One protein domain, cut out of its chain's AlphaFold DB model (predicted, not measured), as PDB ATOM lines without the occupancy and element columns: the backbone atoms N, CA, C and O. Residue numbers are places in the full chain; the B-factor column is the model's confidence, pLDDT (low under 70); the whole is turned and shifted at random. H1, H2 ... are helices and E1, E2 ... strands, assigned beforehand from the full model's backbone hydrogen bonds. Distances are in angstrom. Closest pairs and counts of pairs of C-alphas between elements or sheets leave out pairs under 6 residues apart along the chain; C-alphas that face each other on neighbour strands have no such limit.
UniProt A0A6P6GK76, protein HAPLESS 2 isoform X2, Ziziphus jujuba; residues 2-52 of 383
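Overview. This is residues 2 to 52 of the 383 residues of the protein "protein HAPLESS 2 isoform X2" of Ziziphus jujuba (UniProt A0A6P6GK76). There is little regular structure: a short ribbon of two antiparallel strands, E1 and E2, in the middle, with the loop of residues 2 to 19 making one end of the long axis. Toward the other end, residues 38 to 44 stick out, 38 to 43 of them in H1. The printed part has 51 residues, 15 in named elements, in the order E1, H1, E2, class mixed. It is only just loose, close to extended, with a radius of gyration of the C-alphas of 14.6 A and spans of 44 by 25 by 14 A.

Along the chain. E1, residues 20 to 23, begins at C-alpha 20 (39.665, -5.685, 37.076) and is 10.3 A long. H1, residues 37 to 43, measures 10.1 A. E2, residues 47 to 50, measures 9.8 A and ends at C-alpha 50 (44.630, -7.383, 36.691).

Arrangement. E1 and E2 are antiparallel at 148 degrees; N 22 and O 48 are 2.8 A apart, within hydrogen-bond range. In H1 every O i to N i+4 pair is within range.

Size, cuts and confidence. The C-alphas farthest apart, of Asp 10 and Val 37, are 44.3 A apart. The link E1 to H1 is long, H1 to E2 tight. The printed part has no cut; residues 2 to 4 have pLDDT under 70.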
ATOM      1  N   GLN A   2      47.914 -15.187  44.487       47.75
ATOM      2  CA  GLN A   2      46.451 -15.064  44.602       47.75
ATOM      3  C   GLN A   2      46.038 -13.586  44.605       47.75
ATOM      4  O   GLN A   2      46.474 -12.818  45.458       47.75
ATOM      5  N   VAL A   3      45.180 -13.196  43.665       61.78
ATOM      6  CA  VAL A   3      44.630 -11.841  43.578       61.78
ATOM      7  C   VAL A   3      43.490 -11.703  44.591       61.78
ATOM      8  O   VAL A   3      42.402 -12.231  44.375       61.78
ATOM      9  N   LYS A   4      43.743 -11.049  45.730       66.62
ATOM     10  CA  LYS A   4      42.786 -10.924  46.850       66.62
ATOM     11  C   LYS A   4      42.535  -9.468  47.240       66.62
ATOM     12  O   LYS A   4      43.469  -8.675  47.263       66.62
ATOM     13  N   ARG A   5      41.299  -9.102  47.581       77.69
ATOM     14  CA  ARG A   5      40.998  -7.766  48.133       77.69
ATOM     15  C   ARG A   5      41.813  -7.515  49.404       77.69
ATOM     16  O   ARG A   5      42.081  -8.464  50.145       77.69
ATOM     17  N   LEU A   6      42.216  -6.269  49.628       79.94
ATOM     18  CA  LEU A   6      42.883  -5.883  50.870       79.94
ATOM     19  C   LEU A   6      41.840  -5.532  51.927       79.94
ATOM     20  O   LEU A   6      40.757  -5.039  51.605       79.94
ATOM     21  N   ARG A   7      42.184  -5.816  53.181       79.88
ATOM     22  CA  ARG A   7      41.450  -5.348  54.351       79.88
ATOM     23  C   ARG A   7      42.366  -4.458  55.177       79.88
ATOM     24  O   ARG A   7      43.569  -4.727  55.216       79.88
ATOM     25  N   ASP A   8      41.815  -3.406  55.763       77.69
ATOM     26  CA  ASP A   8      42.542  -2.543  56.692       77.69
ATOM     27  C   ASP A   8      42.731  -3.221  58.066       77.69
ATOM     28  O   ASP A   8      42.407  -4.399  58.247       77.69
ATOM     29  N   GLN A   9      43.311  -2.489  59.023       72.50
ATOM     30  CA  GLN A   9      43.587  -2.998  60.374       72.50
ATOM     31  C   GLN A   9      42.305  -3.302  61.167       72.50
ATOM     32  O   GLN A   9      42.327  -4.179  62.028       72.50
ATOM     33  N   ASP A  10      41.192  -2.657  60.809       75.50
ATOM     34  CA  ASP A  10      39.868  -2.845  61.408       75.50
ATOM     35  C   ASP A  10      39.039  -3.917  60.670       75.50
ATOM     36  O   ASP A  10      37.916  -4.246  61.053       75.50
ATOM     37  N   GLY A  11      39.604  -4.520  59.618       75.88
ATOM     38  CA  GLY A  11      38.989  -5.588  58.838       75.88
ATOM     39  C   GLY A  11      38.022  -5.115  57.748       75.88
ATOM     40  O   GLY A  11      37.425  -5.972  57.081       75.88
ATOM     41  N   HIS A  12      37.886  -3.807  57.517       82.00
ATOM     42  CA  HIS A  12      37.081  -3.262  56.427       82.00
ATOM     43  C   HIS A  12      37.756  -3.498  55.078       82.00
ATOM     44  O   HIS A  12      38.979  -3.529  54.953       82.00
ATOM     45  N   ILE A  13      36.944  -3.694  54.039       79.50
ATOM     46  CA  ILE A  13      37.448  -3.863  52.677       79.50
ATOM     47  C   ILE A  13      37.917  -2.504  52.172       79.50
ATOM     48  O   ILE A  13      37.123  -1.575  52.084       79.50
ATOM     49  N   VAL A  14      39.183  -2.422  51.767       78.06
ATOM     50  CA  VAL A  14      39.704  -1.216  51.121       78.06
ATOM     51  C   VAL A  14      39.104  -1.129  49.719       78.06
ATOM     52  O   VAL A  14      39.296  -2.035  48.891       78.06
ATOM     53  N   GLU A  15      38.353  -0.061  49.462       79.06
ATOM     54  CA  GLU A  15      37.700   0.181  48.177       79.06
ATOM     55  C   GLU A  15      38.720   0.242  47.032       79.06
ATOM     56  O   GLU A  15      39.915   0.460  47.229       79.06
ATOM     57  N   HIS A  16      38.269  -0.069  45.817       82.12
ATOM     58  CA  HIS A  16      39.110  -0.145  44.615       82.12
ATOM     59  C   HIS A  16      40.276  -1.161  44.668       82.12
ATOM     60  O   HIS A  16      40.976  -1.332  43.683       82.12
ATOM     61  N   THR A  17      40.462  -1.959  45.725       85.69
ATOM     62  CA  THR A  17      41.513  -3.009  45.738       85.69
ATOM     63  C   THR A  17      41.117  -4.306  45.024       85.69
ATOM     64  O   THR A  17      41.888  -5.272  44.962       85.69
ATOM     65  N   GLN A  18      39.895  -4.356  44.492       84.75
ATOM     66  CA  GLN A  18      39.392  -5.486  43.724       84.75
ATOM     67  C   GLN A  18      40.034  -5.557  42.332       84.75
ATOM     68  O   GLN A  18      40.306  -4.519  41.732       84.75
ATOM     69  N   PRO A  19      40.284  -6.767  41.805       88.06
ATOM     70  CA  PRO A  19      40.835  -6.905  40.469       88.06
ATOM     71  C   PRO A  19      39.851  -6.481  39.389       88.06
ATOM     72  O   PRO A  19      38.652  -6.749  39.487       88.06
ATOM     73  N   THR A  20      40.403  -5.941  38.310       91.06
ATOM     74  CA  THR A  20      39.665  -5.685  37.076       91.06
ATOM     75  C   THR A  20      39.844  -6.875  36.134       91.06
ATOM     76  O   THR A  20      40.969  -7.272  35.813       91.06
ATOM     77  N   CYS A  21      38.732  -7.486  35.719       92.25
ATOM     78  CA  CYS A  21      38.722  -8.651  34.834       92.25
ATOM     79  C   CYS A  21      38.607  -8.220  33.368       92.25
ATOM     80  O   CYS A  21      37.678  -7.505  33.003       92.25
ATOM     81  N   CYS A  22      39.505  -8.716  32.521       93.19
ATOM     82  CA  CYS A  22      39.506  -8.476  31.082       93.19
ATOM     83  C   CYS A  22      39.280  -9.770  30.293       93.19
ATOM     84  O   CYS A  22      39.779 -10.825  30.698       93.19
ATOM     85  N   PRO A  23      38.577  -9.710  29.148       92.50
ATOM     86  CA  PRO A  23      38.361 -10.879  28.307       92.50
ATOM     87  C   PRO A  23      39.681 -11.392  27.719       92.50
ATOM     88  O   PRO A  23      40.607 -10.617  27.470       92.50
ATOM     89  N   CYS A  24      39.745 -12.696  27.466       90.25
ATOM     90  CA  CYS A  24      40.841 -13.327  26.733       90.25
ATOM     91  C   CYS A  24      40.935 -12.826  25.273       90.25
ATOM     92  O   CYS A  24      39.945 -12.372  24.690       90.25
ATOM     93  N   GLY A  25      42.126 -12.907  24.671       89.12
ATOM     94  CA  GLY A  25      42.365 -12.562  23.264       89.12
ATOM     95  C   GLY A  25      43.756 -11.963  22.990       89.12
ATOM     96  O   GLY A  25      44.458 -11.595  23.933       89.12
ATOM     97  N   PRO A  26      44.161 -11.849  21.707       84.50
ATOM     98  CA  PRO A  26      45.496 -11.380  21.319       84.50
ATOM     99  C   PRO A  26      45.675  -9.854  21.418       84.50
ATOM    100  O   PRO A  26      46.727  -9.395  21.844       84.50
ATOM    101  N   GLN A  27      44.655  -9.061  21.075       85.94
ATOM    102  CA  GLN A  27      44.681  -7.588  21.143       85.94
ATOM    103  C   GLN A  27      44.087  -7.085  22.467       85.94
ATOM    104  O   GLN A  27      43.080  -6.376  22.501       85.94
ATOM    105  N   ARG A  28      44.661  -7.541  23.580       89.19
ATOM    106  CA  ARG A  28      44.251  -7.181  24.945       89.19
ATOM    107  C   ARG A  28      45.479  -6.799  25.761       89.19
ATOM    108  O   ARG A  28      46.593  -7.154  25.390       89.19
ATOM    109  N   ARG A  29      45.260  -6.142  26.905       89.69
ATOM    110  CA  ARG A  29      46.309  -5.704  27.847       89.69
ATOM    111  C   ARG A  29      47.362  -6.779  28.122       89.69
ATOM    112  O   ARG A  29      48.544  -6.468  28.188       89.69
ATOM    113  N   VAL A  30      46.929  -8.034  28.269       90.19
ATOM    114  CA  VAL A  30      47.804  -9.212  28.276       90.19
ATOM    115  C   VAL A  30      47.282 -10.206  27.232       90.19
ATOM    116  O   VAL A  30      46.162 -10.711  27.397       90.19
ATOM    117  N   PRO A  31      48.060 -10.499  26.174       88.94
ATOM    118  CA  PRO A  31      47.698 -11.502  25.183       88.94
ATOM    119  C   PRO A  31      47.453 -12.862  25.841       88.94
ATOM    120  O   PRO A  31      48.290 -13.371  26.585       88.94
ATOM    121  N   SER A  32      46.285 -13.450  25.590       90.00
ATOM    122  CA  SER A  32      45.889 -14.734  26.184       90.00
ATOM    123  C   SER A  32      45.004 -15.553  25.245       90.00
ATOM    124  O   SER A  32      44.299 -15.005  24.398       90.00
ATOM    125  N   SER A  33      45.031 -16.881  25.404       87.44
ATOM    126  CA  SER A  33      44.156 -17.798  24.665       87.44
ATOM    127  C   SER A  33      42.816 -17.967  25.376       87.44
ATOM    128  O   SER A  33      42.764 -18.124  26.594       87.44
ATOM    129  N   CYS A  34      41.729 -17.972  24.605       86.44
ATOM    130  CA  CYS A  34      40.383 -18.227  25.120       86.44
ATOM    131  C   CYS A  34      40.061 -19.715  25.322       86.44
ATOM    132  O   CYS A  34      38.975 -20.029  25.810       86.44
ATOM    133  N   GLY A  35      40.979 -20.615  24.953       84.62
ATOM    134  CA  GLY A  35      40.740 -22.057  24.968       84.62
ATOM    135  C   GLY A  35      39.760 -22.513  23.881       84.62
ATOM    136  O   GLY A  35      39.435 -21.765  22.956       84.62
ATOM    137  N   ASN A  36      39.309 -23.763  23.984       83.00
ATOM    138  CA  ASN A  36      38.336 -24.352  23.063       83.00
ATOM    139  C   ASN A  36      36.888 -24.194  23.585       83.00
ATOM    140  O   ASN A  36      36.637 -23.772  24.717       83.00
ATOM    141  N   VAL A  37      35.908 -24.527  22.740       81.44
ATOM    142  CA  VAL A  37      34.477 -24.378  23.062       81.44
ATOM    143  C   VAL A  37      34.036 -25.305  24.204       81.44
ATOM    144  O   VAL A  37      33.217 -24.896  25.026       81.44
ATOM    145  N   PHE A  38      34.601 -26.513  24.298       79.75
ATOM    146  CA  PHE A  38      34.272 -27.485  25.348       79.75
ATOM    147  C   PHE A  38      34.733 -27.017  26.736       79.75
ATOM    148  O   PHE A  38      33.957 -27.068  27.690       79.75
ATOM    149  N   ASP A  39      35.946 -26.474  26.845       79.31
ATOM    150  CA  ASP A  39      36.486 -25.907  28.084       79.31
ATOM    151  C   ASP A  39      35.679 -24.690  28.533       79.31
ATOM    152  O   ASP A  39      35.369 -24.541  29.716       79.31
ATOM    153  N   LYS A  40      35.262 -23.852  27.579       83.38
ATOM    154  CA  LYS A  40      34.389 -22.706  27.846       83.38
ATOM    155  C   LYS A  40      33.014 -23.128  28.374       83.38
ATOM    156  O   LYS A  40      32.441 -22.411  29.192       83.38
ATOM    157  N   TRP A  41      32.486 -24.264  27.917       77.38
ATOM    158  CA  TRP A  41      31.202 -24.805  28.371       77.38
ATOM    159  C   TRP A  41      31.300 -25.438  29.767       77.38
ATOM    160  O   TRP A  41      30.457 -25.161  30.614       77.38
ATOM    161  N   MET A  42      32.360 -26.206  30.036       81.69
ATOM    162  CA  MET A  42      32.550 -26.902  31.317       81.69
ATOM    163  C   MET A  42      33.077 -26.000  32.444       81.69
ATOM    164  O   MET A  42      32.769 -26.237  33.609       81.69
ATOM    165  N   ARG A  43      33.904 -24.992  32.129       83.25
ATOM    166  CA  ARG A  43      34.632 -24.171  33.122       83.25
ATOM    167  C   ARG A  43      34.303 -22.676  33.066       83.25
ATOM    168  O   ARG A  43      34.755 -21.924  33.926       83.25
ATOM    169  N   GLY A  44      33.514 -22.240  32.084       84.75
ATOM    170  CA  GLY A  44      33.148 -20.838  31.883       84.75
ATOM    171  C   GLY A  44      34.132 -20.051  31.008       84.75
ATOM    172  O   GLY A  44      35.115 -20.573  30.485       84.75
ATOM    173  N   LYS A  45      33.843 -18.759  30.801       87.06
ATOM    174  CA  LYS A  45      34.656 -17.883  29.940       87.06
ATOM    175  C   LYS A  45      36.014 -17.587  30.583       87.06
ATOM    176  O   LYS A  45      36.068 -17.104  31.712       87.06
ATOM    177  N   ALA A  46      37.092 -17.796  29.828       88.25
ATOM    178  CA  ALA A  46      38.436 -17.411  30.239       88.25
ATOM    179  C   ALA A  46      38.574 -15.881  30.317       88.25
ATOM    180  O   ALA A  46      38.240 -15.166  29.371       88.25
ATOM    181  N   ASN A  47      39.097 -15.393  31.440       89.88
ATOM    182  CA  ASN A  47      39.389 -13.982  31.676       89.88
ATOM    183  C   ASN A  47      40.780 -13.838  32.299       89.88
ATOM    184  O   ASN A  47      41.280 -14.752  32.954       89.88
ATOM    185  N   THR A  48      41.377 -12.664  32.132       90.12
ATOM    186  CA  THR A  48      42.598 -12.255  32.833       90.12
ATOM    187  C   THR A  48      42.229 -11.288  33.953       90.12
ATOM    188  O   THR A  48      41.421 -10.384  33.749       90.12
ATOM    189  N   ALA A  49      42.790 -11.484  35.144       91.06
ATOM    190  CA  ALA A  49      42.579 -10.594  36.284       91.06
ATOM    191  C   ALA A  49      43.803  -9.693  36.463       91.06
ATOM    192  O   ALA A  49      44.923 -10.190  36.576       91.06
ATOM    193  N   HIS A  50      43.580  -8.383  36.518       91.25
ATOM    194  CA  HIS A  50      44.630  -7.383  36.691       91.25
ATOM    195  C   HIS A  50      44.460  -6.705  38.044       91.25
ATOM    196  O   HIS A  50      43.375  -6.222  38.371       91.25
ATOM    197  N   CYS A  51      45.524  -6.674  38.839       90.75
ATOM    198  CA  CYS A  51      45.548  -5.975  40.117       90.75
ATOM    199  C   CYS A  51      46.864  -5.222  40.284       90.75
ATOM    200  O   CYS A  51      47.924  -5.758  39.960       90.75
ATOM    201  N   VAL A  52      46.794  -4.025  40.858       90.25
ATOM    202  CA  VAL A  52      47.976  -3.301  41.323       90.25
ATOM    203  C   VAL A  52      48.289  -3.698  42.765       90.25
ATOM    204  O   VAL A  52      47.397  -3.980  43.570       90.25
TER     205      VAL A  52